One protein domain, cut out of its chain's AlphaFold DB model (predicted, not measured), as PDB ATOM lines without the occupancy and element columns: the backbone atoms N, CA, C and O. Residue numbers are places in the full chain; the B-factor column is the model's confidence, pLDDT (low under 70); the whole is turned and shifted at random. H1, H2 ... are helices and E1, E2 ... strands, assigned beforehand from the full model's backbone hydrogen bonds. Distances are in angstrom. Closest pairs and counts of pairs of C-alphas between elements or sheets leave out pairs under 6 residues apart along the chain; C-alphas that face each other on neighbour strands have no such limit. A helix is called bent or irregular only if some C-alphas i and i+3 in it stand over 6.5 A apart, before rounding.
ATOM      1  N   ASP A 158     244.683 196.700 342.796       63.12
ATOM      2  CA  ASP A 158     244.562 196.989 344.213       63.12
ATOM      3  C   ASP A 158     244.137 198.454 344.421       63.12
ATOM      4  O   ASP A 158     244.928 199.374 344.180       63.12
ATOM      5  N   PRO A 159     242.910 198.707 344.921       62.25
ATOM      6  CA  PRO A 159     242.456 200.053 345.250       62.25
ATOM      7  C   PRO A 159     243.352 200.735 346.295       62.25
ATOM      8  O   PRO A 159     243.231 201.951 346.491       62.25
ATOM      9  N   GLU A 160     244.232 199.982 346.971       64.50
ATOM     10  CA  GLU A 160     245.192 200.511 347.925       64.50
ATOM     11  C   GLU A 160     246.362 201.302 347.328       64.50
ATOM     12  O   GLU A 160     246.920 202.167 348.011       64.50
ATOM     13  N   ASP A 161     246.641 201.114 346.041       68.06
ATOM     14  CA  ASP A 161     247.719 201.806 345.326       68.06
ATOM     15  C   ASP A 161     247.188 202.865 344.339       68.06
ATOM     16  O   ASP A 161     247.955 203.625 343.744       68.06
ATOM     17  N   CYS A 162     245.864 202.945 344.171       74.38
ATOM     18  CA  CYS A 162     245.223 203.862 343.235       74.38
ATOM     19  C   CYS A 162     244.996 205.263 343.861       74.38
ATOM     20  O   CYS A 162     244.575 205.400 345.017       74.38
ATOM     21  N   VAL A 163     245.202 206.321 343.069       81.94
ATOM     22  CA  VAL A 163     244.779 207.698 343.391       81.94
ATOM     23  C   VAL A 163     243.259 207.786 343.337       81.94
ATOM     24  O   VAL A 163     242.639 207.278 342.413       81.94
ATOM     25  N   LEU A 164     242.634 208.437 344.311       84.38
ATOM     26  CA  LEU A 164     241.180 208.511 344.396       84.38
ATOM     27  C   LEU A 164     240.614 209.618 343.497       84.38
ATOM     28  O   LEU A 164     241.065 210.762 343.541       84.38
ATOM     29  N   TYR A 165     239.553 209.307 342.755       89.31
ATOM     30  CA  TYR A 165     238.765 210.288 342.021       89.31
ATOM     31  C   TYR A 165     237.265 210.071 342.237       89.31
ATOM     32  O   TYR A 165     236.755 208.972 342.053       89.31
ATOM     33  N   ILE A 166     236.541 211.141 342.565       89.50
ATOM     34  CA  ILE A 166     235.074 211.141 342.656       89.50
ATOM     35  C   ILE A 166     234.503 211.741 341.376       89.50
ATOM     36  O   ILE A 166     234.927 212.837 340.991       89.50
ATOM     37  N   ASP A 167     233.542 211.031 340.778       92.38
ATOM     38  CA  ASP A 167     232.721 211.457 339.638       92.38
ATOM     39  C   ASP A 167     232.317 212.937 339.742       92.38
ATOM     40  O   ASP A 167     231.805 213.369 340.780       92.38
ATOM     41  N   ASP A 168     232.549 213.705 338.672       90.69
ATOM     42  CA  ASP A 168     232.323 215.155 338.657       90.69
ATOM     43  C   ASP A 168     230.869 215.518 338.997       90.69
ATOM     44  O   ASP A 168     230.630 216.522 339.671       90.69
ATOM     45  N   ASP A 169     229.902 214.678 338.615       91.12
ATOM     46  CA  ASP A 169     228.492 214.921 338.924       91.12
ATOM     47  C   ASP A 169     228.247 214.870 340.439       91.12
ATOM     48  O   ASP A 169     227.535 215.705 341.001       91.12
ATOM     49  N   LEU A 170     228.867 213.909 341.127       89.75
ATOM     50  CA  LEU A 170     228.669 213.674 342.560       89.75
ATOM     51  C   LEU A 170     229.384 214.711 343.424       89.75
ATOM     52  O   LEU A 170     228.975 214.941 344.559       89.75
ATOM     53  N   ARG A 171     230.394 215.404 342.883       82.75
ATOM     54  CA  ARG A 171     231.046 216.536 343.566       82.75
ATOM     55  C   ARG A 171     230.086 217.687 343.857       82.75
ATOM     56  O   ARG A 171     230.376 218.493 344.730       82.75
ATOM     57  N   SER A 172     228.962 217.764 343.141       82.31
ATOM     58  CA  SER A 172     227.898 218.742 343.403       82.31
ATOM     59  C   SER A 172     227.033 218.411 344.628       82.31
ATOM     60  O   SER A 172     226.181 219.211 345.021       82.31
ATOM     61  N   ILE A 173     227.198 217.223 345.211       86.88
ATOM     62  CA  ILE A 173     226.505 216.803 346.424       86.88
ATOM     63  C   ILE A 173     227.469 216.999 347.594       86.88
ATOM     64  O   ILE A 173     228.419 216.235 347.777       86.88
ATOM     65  N   ASP A 174     227.221 218.040 348.387       82.94
ATOM     66  CA  ASP A 174     228.009 218.318 349.586       82.94
ATOM     67  C   ASP A 174     228.024 217.104 350.524       82.94
ATOM     68  O   ASP A 174     227.029 216.405 350.706       82.94
ATOM     69  N   GLY A 175     229.191 216.832 351.104       77.06
ATOM     70  CA  GLY A 175     229.387 215.715 352.023       77.06
ATOM     71  C   GLY A 175     229.519 214.334 351.377       77.06
ATOM     72  O   GLY A 175     229.886 213.386 352.067       77.06
ATOM     73  N   PHE A 176     229.360 214.209 350.051       82.50
ATOM     74  CA  PHE A 176     229.507 212.926 349.348       82.50
ATOM     75  C   PHE A 176     230.893 212.281 349.530       82.50
ATOM     76  O   PHE A 176     231.044 211.062 349.466       82.50
ATOM     77  N   ARG A 177     231.916 213.092 349.832       77.94
ATOM     78  CA  ARG A 177     233.287 212.636 350.111       77.94
ATOM     79  C   ARG A 177     233.377 211.620 351.256       77.94
ATOM     80  O   ARG A 177     234.362 210.891 351.309       77.94
ATOM     81  N   ILE A 178     232.373 211.524 352.133       76.69
ATOM     82  CA  ILE A 178     232.340 210.494 353.182       76.69
ATOM     83  C   ILE A 178     232.336 209.064 352.628       76.69
ATOM     84  O   ILE A 178     232.866 208.156 353.258       76.69
ATOM     85  N   PHE A 179     231.799 208.886 351.424       76.12
ATOM     86  CA  PHE A 179     231.747 207.608 350.718       76.12
ATOM     87  C   PHE A 179     232.994 207.337 349.877       76.12
ATOM     88  O   PHE A 179     233.158 206.257 349.322       76.12
ATOM     89  N   ALA A 180     233.893 208.314 349.767       70.62
ATOM     90  CA  ALA A 180     235.072 208.213 348.922       70.62
ATOM     91  C   ALA A 180     236.235 207.460 349.600       70.62
ATOM     92  O   ALA A 180     237.331 207.364 349.054       70.62
ATOM     93  N   THR A 181     236.026 206.895 350.791       62.72
ATOM     94  CA  THR A 181     237.045 206.158 351.543       62.72
ATOM     95  C   THR A 181     237.210 204.723 351.031       62.72
ATOM     96  O   THR A 181     236.906 203.788 351.761       62.72
ATOM     97  N   ARG A 182     237.712 204.527 349.797       59.62
ATOM     98  CA  ARG A 182     237.956 203.190 349.179       59.62
ATOM     99  C   ARG A 182     236.699 202.291 349.219       59.62
ATOM    100  O   ARG A 182     235.648 202.779 349.612       59.62
ATOM    101  N   PRO A 183     236.716 201.005 348.817       54.22
ATOM    102  CA  PRO A 183     235.606 200.100 349.116       54.22
ATOM    103  C   PRO A 183     235.568 199.815 350.629       54.22
ATOM    104  O   PRO A 183     235.846 198.709 351.092       54.22
ATOM    105  N   ALA A 184     235.292 200.836 351.438       52.94
ATOM    106  CA  ALA A 184     234.994 200.675 352.842       52.94
ATOM    107  C   ALA A 184     233.690 199.890 352.916       52.94
ATOM    108  O   ALA A 184     232.640 200.349 352.481       52.94
ATOM    109  N   SER A 185     233.747 198.673 353.453       57.34
ATOM    110  CA  SER A 185     232.519 197.960 353.786       57.34
ATOM    111  C   SER A 185     231.678 198.850 354.706       57.34
ATOM    112  O   SER A 185     232.255 199.441 355.622       57.34
ATOM    113  N   GLN A 186     230.351 198.853 354.554       60.69
ATOM    114  CA  GLN A 186     229.372 199.506 355.450       60.69
ATOM    115  C   GLN A 186     229.721 199.427 356.955       60.69
ATOM    116  O   GLN A 186     229.386 200.304 357.746       60.69
ATOM    117  N   LYS A 187     230.446 198.377 357.363       62.31
ATOM    118  CA  LYS A 187     230.968 198.162 358.720       62.31
ATOM    119  C   LYS A 187     231.941 199.239 359.219       62.31
ATOM    120  O   LYS A 187     232.211 199.252 360.413       62.31
ATOM    121  N   MET A 188     232.467 200.108 358.352       72.06
ATOM    122  CA  MET A 188     233.412 201.166 358.724       72.06
ATOM    123  C   MET A 188     232.734 202.472 359.156       72.06
ATOM    124  O   MET A 188     233.364 203.247 359.869       72.06
ATOM    125  N   TYR A 189     231.463 202.724 358.813       76.88
ATOM    126  CA  TYR A 189     230.784 203.963 359.232       76.88
ATOM    127  C   TYR A 189     230.750 204.176 360.755       76.88
ATOM    128  O   TYR A 189     231.039 205.292 361.197       76.88
ATOM    129  N   PRO A 190     230.496 203.144 361.588       78.88
ATOM    130  CA  PRO A 190     230.598 203.291 363.039       78.88
ATOM    131  C   PRO A 190     232.006 203.670 363.511       78.88
ATOM    132  O   PRO A 190     232.152 204.429 364.466       78.88
ATOM    133  N   ASP A 191     233.051 203.143 362.864       76.19
ATOM    134  CA  ASP A 191     234.441 203.453 363.209       76.19
ATOM    135  C   ASP A 191     234.805 204.892 362.816       76.19
ATOM    136  O   ASP A 191     235.453 205.587 363.598       76.19
ATOM    137  N   ILE A 192     234.336 205.351 361.650       74.19
ATOM    138  CA  ILE A 192     234.532 206.718 361.145       74.19
ATOM    139  C   ILE A 192     233.918 207.747 362.105       74.19
ATOM    140  O   ILE A 192     234.541 208.761 362.409       74.19
ATOM    141  N   LEU A 193     232.725 207.470 362.636       76.56
ATOM    142  CA  LEU A 193     232.015 208.387 363.534       76.56
ATOM    143  C   LEU A 193     232.394 208.232 365.012       76.56
ATOM    144  O   LEU A 193     232.026 209.075 365.833       76.56
ATOM    145  N   ARG A 194     233.166 207.200 365.380       73.81
ATOM    146  CA  ARG A 194     233.572 206.961 366.774       73.81
ATOM    147  C   ARG A 194     234.336 208.149 367.363       73.81
ATOM    148  O   ARG A 194     234.087 208.490 368.519       73.81
ATOM    149  N   GLY A 195     235.226 208.762 366.582       66.50
ATOM    150  CA  GLY A 195     236.072 209.884 367.010       66.50
ATOM    151  C   GLY A 195     235.347 211.226 367.143       66.50
ATOM    152  O   GLY A 195     235.774 212.072 367.928       66.50
ATOM    153  N   ALA A 196     234.215 211.398 366.453       73.44
ATOM    154  CA  ALA A 196     233.530 212.680 366.389       73.44
ATOM    155  C   ALA A 196     232.936 213.099 367.750       73.44
ATOM    156  O   ALA A 196     232.351 212.281 368.472       73.44
ATOM    157  N   GLU A 197     233.036 214.390 368.085       71.38
ATOM    158  CA  GLU A 197     232.422 215.004 369.276       71.38
ATOM    159  C   GLU A 197     230.915 215.238 369.069       71.38
ATOM    160  O   GLU A 197     230.420 216.361 369.071       71.38
ATOM    161  N   ILE A 198     230.180 214.147 368.860       78.31
ATOM    162  CA  ILE A 198     228.725 214.129 368.700       78.31
ATOM    163  C   ILE A 198     228.120 213.217 369.772       78.31
ATOM    164  O   ILE A 198     228.744 212.236 370.184       78.31
ATOM    165  N   GLU A 199     226.901 213.523 370.218       79.25
ATOM    166  CA  GLU A 199     226.115 212.624 371.066       79.25
ATOM    167  C   GLU A 199     225.946 211.237 370.418       79.25
ATOM    168  O   GLU A 199     225.692 211.117 369.220       79.25
ATOM    169  N   GLU A 200     226.061 210.171 371.216       77.19
ATOM    170  CA  GLU A 200     226.048 208.787 370.713       77.19
ATOM    171  C   GLU A 200     224.751 208.440 369.963       77.19
ATOM    172  O   GLU A 200     224.791 207.794 368.919       77.19
ATOM    173  N   SER A 201     223.607 208.949 370.429       73.44
ATOM    174  CA  SER A 201     222.314 208.779 369.752       73.44
ATOM    175  C   SER A 201     222.301 209.365 368.340       73.44
ATOM    176  O   SER A 201     221.693 208.790 367.442       73.44
ATOM    177  N   SER A 202     222.997 210.480 368.121       84.69
ATOM    178  CA  SER A 202     223.116 211.085 366.794       84.69
ATOM    179  C   SER A 202     224.123 210.334 365.922       84.69
ATOM    180  O   SER A 202     223.919 210.250 364.717       84.69
ATOM    181  N   LYS A 203     225.162 209.711 366.497       85.19
ATOM    182  CA  LYS A 203     226.065 208.824 365.738       85.19
ATOM    183  C   LYS A 203     225.327 207.607 365.185       85.19
ATOM    184  O   LYS A 203     225.505 207.274 364.017       85.19
ATOM    185  N   GLU A 204     224.484 206.962 365.991       86.88
ATOM    186  CA  GLU A 204     223.666 205.824 365.547       86.88
ATOM    187  C   GLU A 204     222.699 206.215 364.418       86.88
ATOM    188  O   GLU A 204     222.556 205.478 363.437       86.88
ATOM    189  N   GLU A 205     222.073 207.391 364.523       89.75
ATOM    190  CA  GLU A 205     221.214 207.946 363.475       89.75
ATOM    191  C   GLU A 205     221.997 208.200 362.179       89.75
ATOM    192  O   GLU A 205     221.580 207.759 361.107       89.75
ATOM    193  N   MET A 206     223.165 208.837 362.276       89.44
ATOM    194  CA  MET A 206     224.038 209.123 361.135       89.44
ATOM    195  C   MET A 206     224.534 207.845 360.450       89.44
ATOM    196  O   MET A 206     224.488 207.752 359.227       89.44
ATOM    197  N   VAL A 207     224.954 206.831 361.213       88.50
ATOM    198  CA  VAL A 207     225.334 205.519 360.662       88.50
ATOM    199  C   VAL A 207     224.156 204.881 359.928       88.50
ATOM    200  O   VAL A 207     224.322 204.392 358.812       88.50
ATOM    201  N   SER A 208     222.968 204.892 360.537       90.25
ATOM    202  CA  SER A 208     221.764 204.312 359.933       90.25
ATOM    203  C   SER A 208     221.396 205.015 358.627       90.25
ATOM    204  O   SER A 208     221.040 204.357 357.651       90.25
ATOM    205  N   PHE A 209     221.536 206.342 358.594       92.19
ATOM    206  CA  PHE A 209     221.365 207.136 357.386       92.19
ATOM    207  C   PHE A 209     222.378 206.746 356.302       92.19
ATOM    208  O   PHE A 209     221.957 206.465 355.186       92.19
ATOM    209  N   LEU A 210     223.678 206.661 356.613       88.81
ATOM    210  CA  LEU A 210     224.713 206.298 355.632       88.81
ATOM    211  C   LEU A 210     224.496 204.901 355.040       88.81
ATOM    212  O   LEU A 210     224.603 204.734 353.828       88.81
ATOM    213  N   ILE A 211     224.154 203.915 355.877       87.81
ATOM    214  CA  ILE A 211     223.859 202.549 355.421       87.81
ATOM    215  C   ILE A 211     222.641 202.559 354.495       87.81
ATOM    216  O   ILE A 211     222.717 202.033 353.390       87.81
ATOM    217  N   GLY A 212     221.539 203.192 354.912       90.56
ATOM    218  CA  GLY A 212     220.331 203.275 354.089       90.56
ATOM    219  C   GLY A 212     220.553 204.045 352.784       90.56
ATOM    220  O   GLY A 212     219.992 203.685 351.750       90.56
ATOM    221  N   PHE A 213     221.396 205.078 352.814       91.06
ATOM    222  CA  PHE A 213     221.765 205.853 351.636       91.06
ATOM    223  C   PHE A 213     222.581 205.016 350.644       91.06
ATOM    224  O   PHE A 213     222.253 205.007 349.463       91.06
ATOM    225  N   GLU A 214     223.588 204.269 351.106       88.06
ATOM    226  CA  GLU A 214     224.387 203.371 350.258       88.06
ATOM    227  C   GLU A 214     223.565 202.185 349.727       88.06
ATOM    228  O   GLU A 214     223.728 201.790 348.577       88.06
ATOM    229  N   GLU A 215     222.649 201.627 350.525       89.44
ATOM    230  CA  GLU A 215     221.736 200.571 350.064       89.44
ATOM    231  C   GLU A 215     220.806 201.062 348.948       89.44
ATOM    232  O   GLU A 215     220.536 200.324 347.998       89.44
ATOM    233  N   LYS A 216     220.317 202.304 349.055       92.06
ATOM    234  CA  LYS A 216     219.459 202.920 348.036       92.06
ATOM    235  C   LYS A 216     220.250 203.358 346.802       92.06
ATOM    236  O   LYS A 216     219.748 203.247 345.682       92.06
ATOM    237  N   TYR A 217     221.471 203.842 347.002       91.62
ATOM    238  CA  TYR A 217     222.338 204.363 345.953       91.62
ATOM    239  C   TYR A 217     223.719 203.691 346.005       91.62
ATOM    240  O   TYR A 217     224.677 204.285 346.513       91.62
ATOM    241  N   PRO A 218     223.839 202.454 345.483       89.38
ATOM    242  CA  PRO A 218     225.063 201.672 345.593       89.38
ATOM    243  C   PRO A 218     226.270 202.378 344.981       89.38
ATOM    244  O   PRO A 218     226.235 202.850 343.837       89.38
ATOM    245  N   ILE A 219     227.360 202.413 345.749       88.12
ATOM    246  CA  ILE A 219     228.631 202.980 345.307       88.12
ATOM    247  C   ILE A 219     229.324 201.982 344.384       88.12
ATOM    248  O   ILE A 219     229.469 200.799 344.690       88.12
ATOM    249  N   ARG A 220     229.819 202.492 343.262       88.38
ATOM    250  CA  ARG A 220     230.586 201.744 342.279       88.38
ATOM    251  C   ARG A 220     232.020 202.244 342.237       88.38
ATOM    252  O   ARG A 220     232.268 203.444 342.118       88.38
ATOM    253  N   TYR A 221     232.944 201.293 342.250       87.31
ATOM    254  CA  TYR A 221     234.382 201.522 342.201       87.31
ATOM    255  C   TYR A 221     234.954 200.969 340.896       87.31
ATOM    256  O   TYR A 221     234.642 199.845 340.500       87.31
ATOM    257  N   VAL A 222     235.798 201.751 340.230       88.06
ATOM    258  CA  VAL A 222     236.507 201.352 339.010       88.06
ATOM    259  C   VAL A 222     237.965 201.773 339.167       88.06
ATOM    260  O   VAL A 222     238.230 202.969 339.126       88.06
ATOM    261  N   CYS A 223     238.908 200.840 339.360       86.44
ATOM    262  CA  CYS A 223     240.333 201.187 339.259       86.44
ATOM    263  C   CYS A 223     240.832 200.983 337.822       86.44
ATOM    264  O   CYS A 223     240.577 199.958 337.195       86.44
ATOM    265  N   THR A 224     241.499 202.000 337.277       87.31
ATOM    266  CA  THR A 224     242.207 201.923 335.999       87.31
ATOM    267  C   THR A 224     243.271 203.016 335.904       87.31
ATOM    268  O   THR A 224     243.103 204.101 336.460       87.31
ATOM    269  N   GLY A 225     244.392 202.743 335.229       83.38
ATOM    270  CA  GLY A 225     245.465 203.728 335.032       83.38
ATOM    271  C   GLY A 225     246.069 204.276 336.333       83.38
ATOM    272  O   GLY A 225     246.522 205.418 336.355       83.38
ATOM    273  N   GLY A 226     246.034 203.496 337.422       81.88
ATOM    274  CA  GLY A 226     246.481 203.928 338.752       81.88
ATOM    275  C   GLY A 226     245.512 204.877 339.463       81.88
ATOM    276  O   GLY A 226     245.910 205.558 340.407       81.88
ATOM    277  N   VAL A 227     244.255 204.952 339.017       85.81
ATOM    278  CA  VAL A 227     243.216 205.817 339.585       85.81
ATOM    279  C   VAL A 227     241.984 204.987 339.937       85.81
ATOM    280  O   VAL A 227     241.469 204.253 339.101       85.81
ATOM    281  N   LEU A 228     241.500 205.123 341.170       87.38
ATOM    282  CA  LEU A 228     240.255 204.559 341.672       87.38
ATOM    283  C   LEU A 228     239.146 205.593 341.504       87.38
ATOM    284  O   LEU A 228     239.031 206.539 342.283       87.38
ATOM    285  N   PHE A 229     238.321 205.389 340.489       89.88
ATOM    286  CA  PHE A 229     237.142 206.192 340.227       89.88
ATOM    287  C   PHE A 229     235.961 205.697 341.071       89.88
ATOM    288  O   PHE A 229     235.655 204.502 341.093       89.88
ATOM    289  N   VAL A 230     235.283 206.628 341.737       89.94
ATOM    290  CA  VAL A 230     234.119 206.394 342.599       89.94
ATOM    291  C   VAL A 230     232.897 207.072 341.993       89.94
ATOM    292  O   VAL A 230     232.936 208.261 341.671       89.94
ATOM    293  N   THR A 231     231.808 206.321 341.844       92.44
ATOM    294  CA  THR A 231     230.519 206.816 341.340       92.44
ATOM    295  C   THR A 231     229.343 206.063 341.976       92.44
ATOM    296  O   THR A 231     229.552 205.245 342.867       92.44
ATOM    297  N   ILE A 232     228.115 206.311 341.518       91.81
ATOM    298  CA  ILE A 232     226.893 205.601 341.926       91.81
ATOM    299  C   ILE A 232     226.302 204.855 340.726       91.81
ATOM    300  O   ILE A 232     226.305 205.371 339.607       91.81
ATOM    301  N   GLU A 233     225.791 203.642 340.952       90.12
ATOM    302  CA  GLU A 233     225.189 202.814 339.895       90.12
ATOM    303  C   GLU A 233     223.913 203.437 339.299       90.12
ATOM    304  O   GLU A 233     223.764 203.484 338.079       90.12
ATOM    305  N   ASN A 234     223.021 203.967 340.138       91.62
ATOM    306  CA  ASN A 234     221.734 204.579 339.777       91.62
ATOM    307  C   ASN A 234     221.736 206.112 339.946       91.62
ATOM    308  O   ASN A 234     220.829 206.708 340.524       91.62
ATOM    309  N   LYS A 235     222.764 206.777 339.414       91.19
ATOM    310  CA  LYS A 235     222.993 208.225 339.576       91.19
ATOM    311  C   LYS A 235     221.811 209.112 339.132       91.19
ATOM    312  O   LYS A 235     221.548 210.135 339.754       91.19
ATOM    313  N   GLU A 236     221.076 208.723 338.090       91.62
ATOM    314  CA  GLU A 236     219.889 209.466 337.632       91.62
ATOM    315  C   GLU A 236     218.764 209.477 338.680       91.62
ATOM    316  O   GLU A 236     218.133 210.510 338.899       91.62
ATOM    317  N   GLU A 237     218.550 208.348 339.362       94.31
ATOM    318  CA  GLU A 237     217.568 208.213 340.443       94.31
ATOM    319  C   GLU A 237     217.978 209.055 341.652       94.31
ATOM    320  O   GLU A 237     217.161 209.804 342.185       94.31
ATOM    321  N   LEU A 238     219.267 209.025 342.015       93.88
ATOM    322  CA  LEU A 238     219.814 209.887 343.062       93.88
ATOM    323  C   LEU A 238     219.483 211.358 342.799       93.88
ATOM    324  O   LEU A 238     218.939 212.022 343.672       93.88
ATOM    325  N   PHE A 239     219.786 211.882 341.611       92.50
ATOM    326  CA  PHE A 239     219.533 213.296 341.323       92.50
ATOM    327  C   PHE A 239     218.049 213.649 341.221       92.50
ATOM    328  O   PHE A 239     217.689 214.801 341.466       92.50
ATOM    329  N   ALA A 240     217.191 212.687 340.873       93.94
ATOM    330  CA  ALA A 240     215.749 212.888 340.839       93.94
ATOM    331  C   ALA A 240     215.119 212.911 342.242       93.94
ATOM    332  O   ALA A 240     214.120 213.605 342.444       93.94
ATOM    333  N   GLU A 241     215.682 212.163 343.192       94.69
ATOM    334  CA  GLU A 241     215.045 211.895 344.486       94.69
ATOM    335  C   GLU A 241     215.770 212.477 345.701       94.69
ATOM    336  O   GLU A 241     215.156 212.577 346.763       94.69
ATOM    337  N   ILE A 242     217.047 212.856 345.581       93.56
ATOM    338  CA  ILE A 242     217.811 213.412 346.703       93.56
ATOM    339  C   ILE A 242     217.150 214.694 347.214       93.56
ATOM    340  O   ILE A 242     216.953 215.666 346.478       93.56
ATOM    341  N   THR A 243     216.815 214.699 348.500       93.19
ATOM    342  CA  THR A 243     216.164 215.837 349.144       93.19
ATOM    343  C   THR A 243     217.188 216.818 349.709       93.19
ATOM    344  O   THR A 243     218.369 216.504 349.860       93.19
ATOM    345  N   GLU A 244     216.738 218.026 350.050       92.06
ATOM    346  CA  GLU A 244     217.588 218.984 350.770       92.06
ATOM    347  C   GLU A 244     217.963 218.468 352.168       92.06
ATOM    348  O   GLU A 244     219.081 218.685 352.623       92.06
ATOM    349  N   GLU A 245     217.067 217.718 352.817       92.44
ATOM    350  CA  GLU A 245     217.334 217.088 354.114       92.44
ATOM    351  C   GLU A 245     218.453 216.039 354.008       92.44
ATOM    352  O   GLU A 245     219.330 215.985 354.870       92.44
ATOM    353  N   ASP A 246     218.473 215.239 352.936       91.75
ATOM    354  CA  ASP A 246     219.550 214.270 352.700       91.75
ATOM    355  C   ASP A 246     220.898 214.975 352.511       91.75
ATOM    356  O   ASP A 246     221.912 214.541 353.057       91.75
ATOM    357  N   ARG A 247     220.912 216.085 351.761       90.75
ATOM    358  CA  ARG A 247     222.117 216.901 351.533       90.75
ATOM    359  C   ARG A 247     222.630 217.518 352.827       90.75
ATOM    360  O   ARG A 247     223.832 217.492 353.080       90.75
ATOM    361  N   GLU A 248     221.730 218.044 353.652       90.69
ATOM    362  CA  GLU A 248     222.074 218.596 354.959       90.69
ATOM    363  C   GLU A 248     222.656 217.520 355.879       90.69
ATOM    364  O   GLU A 248     223.733 217.728 356.434       90.69
ATOM    365  N   LYS A 249     222.040 216.332 355.946       90.38
ATOM    366  CA  LYS A 249     222.586 215.201 356.710       90.38
ATOM    367  C   LYS A 249     223.963 214.783 356.209       90.38
ATOM    368  O   LYS A 249     224.876 214.633 357.014       90.38
ATOM    369  N   LEU A 250     224.153 214.627 354.899       90.25
ATOM    370  CA  LEU A 250     225.464 214.289 354.330       90.25
ATOM    371  C   LEU A 250     226.531 215.321 354.703       90.25
ATOM    372  O   LEU A 250     227.640 214.947 355.090       90.25
ATOM    373  N   ARG A 251     226.193 216.610 354.628       88.44
ATOM    374  CA  ARG A 251     227.080 217.702 355.028       88.44
ATOM    375  C   ARG A 251     227.400 217.656 356.518       88.44
ATOM    376  O   ARG A 251     228.571 217.736 356.861       88.44
ATOM    377  N   ASP A 252     226.410 217.486 357.388       87.94
ATOM    378  CA  ASP A 252     226.612 217.450 358.841       87.94
ATOM    379  C   ASP A 252     227.523 216.292 359.256       87.94
ATOM    380  O   ASP A 252     228.422 216.451 360.086       87.94
ATOM    381  N   ILE A 253     227.332 215.126 358.636       86.44
ATOM    382  CA  ILE A 253     228.180 213.961 358.871       86.44
ATOM    383  C   ILE A 253     229.591 214.220 358.328       86.44
ATOM    384  O   ILE A 253     230.577 213.944 359.008       86.44
ATOM    385  N   SER A 254     229.709 214.780 357.123       84.00
ATOM    386  CA  SER A 254     231.001 215.141 356.536       84.00
ATOM    387  C   SER A 254     231.765 216.120 357.428       84.00
ATOM    388  O   SER A 254     232.922 215.873 357.767       84.00
ATOM    389  N   ASP A 255     231.099 217.172 357.893       83.56
ATOM    390  CA  ASP A 255     231.633 218.136 358.844       83.56
ATOM    391  C   ASP A 255     232.118 217.450 360.116       83.56
ATOM    392  O   ASP A 255     233.213 217.742 360.586       83.56
ATOM    393  N   ALA A 256     231.345 216.521 360.669       80.62
ATOM    394  CA  ALA A 256     231.735 215.807 361.875       80.62
ATOM    395  C   ALA A 256     232.994 214.949 361.690       80.62
ATOM    396  O   ALA A 256     233.870 214.937 362.555       80.62
ATOM    397  N   VAL A 257     233.104 214.263 360.551       77.06
ATOM    398  CA  VAL A 257     234.244 213.396 360.223       77.06
ATOM    399  C   VAL A 257     235.499 214.218 359.906       77.06
ATOM    400  O   VAL A 257     236.607 213.895 360.350       77.06
ATOM    401  N   PHE A 258     235.354 215.314 359.158       71.38
ATOM    402  CA  PHE A 258     236.495 216.091 358.674       71.38
ATOM    403  C   PHE A 258     236.902 217.242 359.610       71.38
ATOM    404  O   PHE A 258     238.102 217.511 359.709       71.38
ATOM    405  N   LYS A 259     235.999 217.859 360.391       65.44
ATOM    406  CA  LYS A 259     236.384 218.864 361.411       65.44
ATOM    407  C   LYS A 259     237.322 218.282 362.463       65.44
ATOM    408  O   LYS A 259     238.236 218.976 362.895       65.44
ATOM    409  N   GLU A 260     237.174 217.012 362.838       53.00
ATOM    410  CA  GLU A 260     238.117 216.359 363.757       53.00
ATOM    411  C   GLU A 260     239.483 216.096 363.096       53.00
ATOM    412  O   GLU A 260     240.533 216.203 363.736       53.00
ATOM    413  N   THR A 261     239.476 215.787 361.796       48.69
ATOM    414  CA  THR A 261     240.686 215.465 361.032       48.69
ATOM    415  C   THR A 261     241.562 216.703 360.788       48.69
ATOM    416  O   THR A 261     242.789 216.576 360.782       48.69
ATOM    417  N   PHE A 262     240.967 217.899 360.668       44.56
ATOM    418  CA  PHE A 262     241.691 219.149 360.384       44.56
ATOM    419  C   PHE A 262     241.746 220.138 361.560       44.56
ATOM    420  O   PHE A 262     242.790 220.759 361.760       44.56
ATOM    421  N   GLY A 263     240.719 220.210 362.412       42.97
ATOM    422  CA  GLY A 263     240.639 221.155 363.539       42.97
ATOM    423  C   GLY A 263     241.583 220.859 364.713       42.97
ATOM    424  O   GLY A 263     241.891 221.753 365.501       42.97
ATOM    425  N   LYS A 264     242.121 219.635 364.815       43.25
ATOM    426  CA  LYS A 264     243.187 219.302 365.784       43.25
ATOM    427  C   LYS A 264     244.569 219.825 365.370       43.25
ATOM    428  O   LYS A 264     245.481 219.829 366.195       43.25
ATOM    429  N   THR A 265     244.748 220.268 364.123       41.88
ATOM    430  CA  THR A 265     246.040 220.797 363.650       41.88
ATOM    431  C   THR A 265     246.286 222.215 364.173       41.88
ATOM    432  O   THR A 265     247.400 222.522 364.590       41.88
ATOM    433  N   ASP A 266     245.240 223.040 364.257       41.97
ATOM    434  CA  ASP A 266     245.376 224.449 364.646       41.97
ATOM    435  C   ASP A 266     245.573 224.639 366.158       41.97
ATOM    436  O   ASP A 266     246.331 225.509 366.585       41.97
TER     437      ASP A 266
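What this domain is: This is residues 158 to 266 of the 274 residues of an uncharacterized protein of Methanosarcinaceae archaeon (UniProt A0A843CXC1). A small three-stranded sheet of E1, E3 and E2 makes one end of the domain and a helical hairpin of H2 and H3 reaches to the opposite end, with the long helix H5 running crosswise to the hairpin and making few contacts with it. The short helix H1 lies in the middle, between the sheet and H5, while H4 follows the sheet and touches no helix. The printed part has 109 residues, with five named helices and three named strands in the order E1, H1, H2, H3, E2, E3, H4, H5; the sheet runs E1, E3, E2 and is mixed. The class is mixed, helices and strands, and the whole is compact, with a radius of gyration of the C-alphas of 14.1 A and spans of 40 by 34 by 25 A.

How they stand to each other: In the sheet, E3, residues 227 to 232, is the inner strand. E2, residues 219 to 224, forms a hairpin with it, antiparallel at 156 degrees, with N 222 and O 229 at 2.9 A, within hydrogen-bond range. E1, residues 163 to 166, is parallel to E3 at 23 degrees, with N 228 and O 163 at 2.7 A, within hydrogen-bond range. H1, residues 176 to 179, is on the sheet but only grazes it. H1 touches residues 250 to 257 of H5, residues 244 to 266; their closest C-alphas, of Ile 178 and Ser 254, are 5.9 A apart. H2, residues 186 to 194, and H3, residues 200 to 216, form a helical hairpin; they touch, closest at the C-alphas of Tyr 189 and Val 207, 5.8 A apart, at a shallow tilt of 27 degrees, opposite ways. H2 and H5 only just touch, through residues 256 to 257 of H5, with 3 pairs of C-alphas within 8 A, the closest those of Leu 193 and Val 257 at 6.4 A; the tilt is steep, 54 degrees, the same way. H3 and H5 are close but not clearly touching, with the closest C-alphas, of Met 206 and Ile 253, 6.8 A apart. H4, residues 235 to 241, is not on the sheet and is apart from H3. Every O i to N i+4 pair is within hydrogen-bond range in H3 and H4, against 3 of 5 in H2 and 14 of 19 in H5; H1 is too short for such a pair.

Where its parts are: E1 begins at C-alpha 163, (244.779, 207.698, 343.391). E2 and E3 each measure 16.5 A from first to last C-alpha. H3 measures 24.3 A and begins at C-alpha 200, (226.048, 208.787, 370.713). H5 measures 31.5 A, has a kink of 41 degrees near residue 260, and ends at C-alpha 266, (245.376, 224.449, 364.646). H2 and H5 are irregular, but only just: C-alphas 187 and 190 are 6.7 A apart, and C-alphas 261 and 264 are 6.6 A apart.

The domain as a whole: The two C-alphas farthest apart, of Ser 201 and Gly 225, are 42.0 A apart. The printed part has no cut and no long link. The mean pLDDT of the printed part is 80.2; it is under 70 at residues 158 to 161, 181 to 187, 195 and 259 to 266.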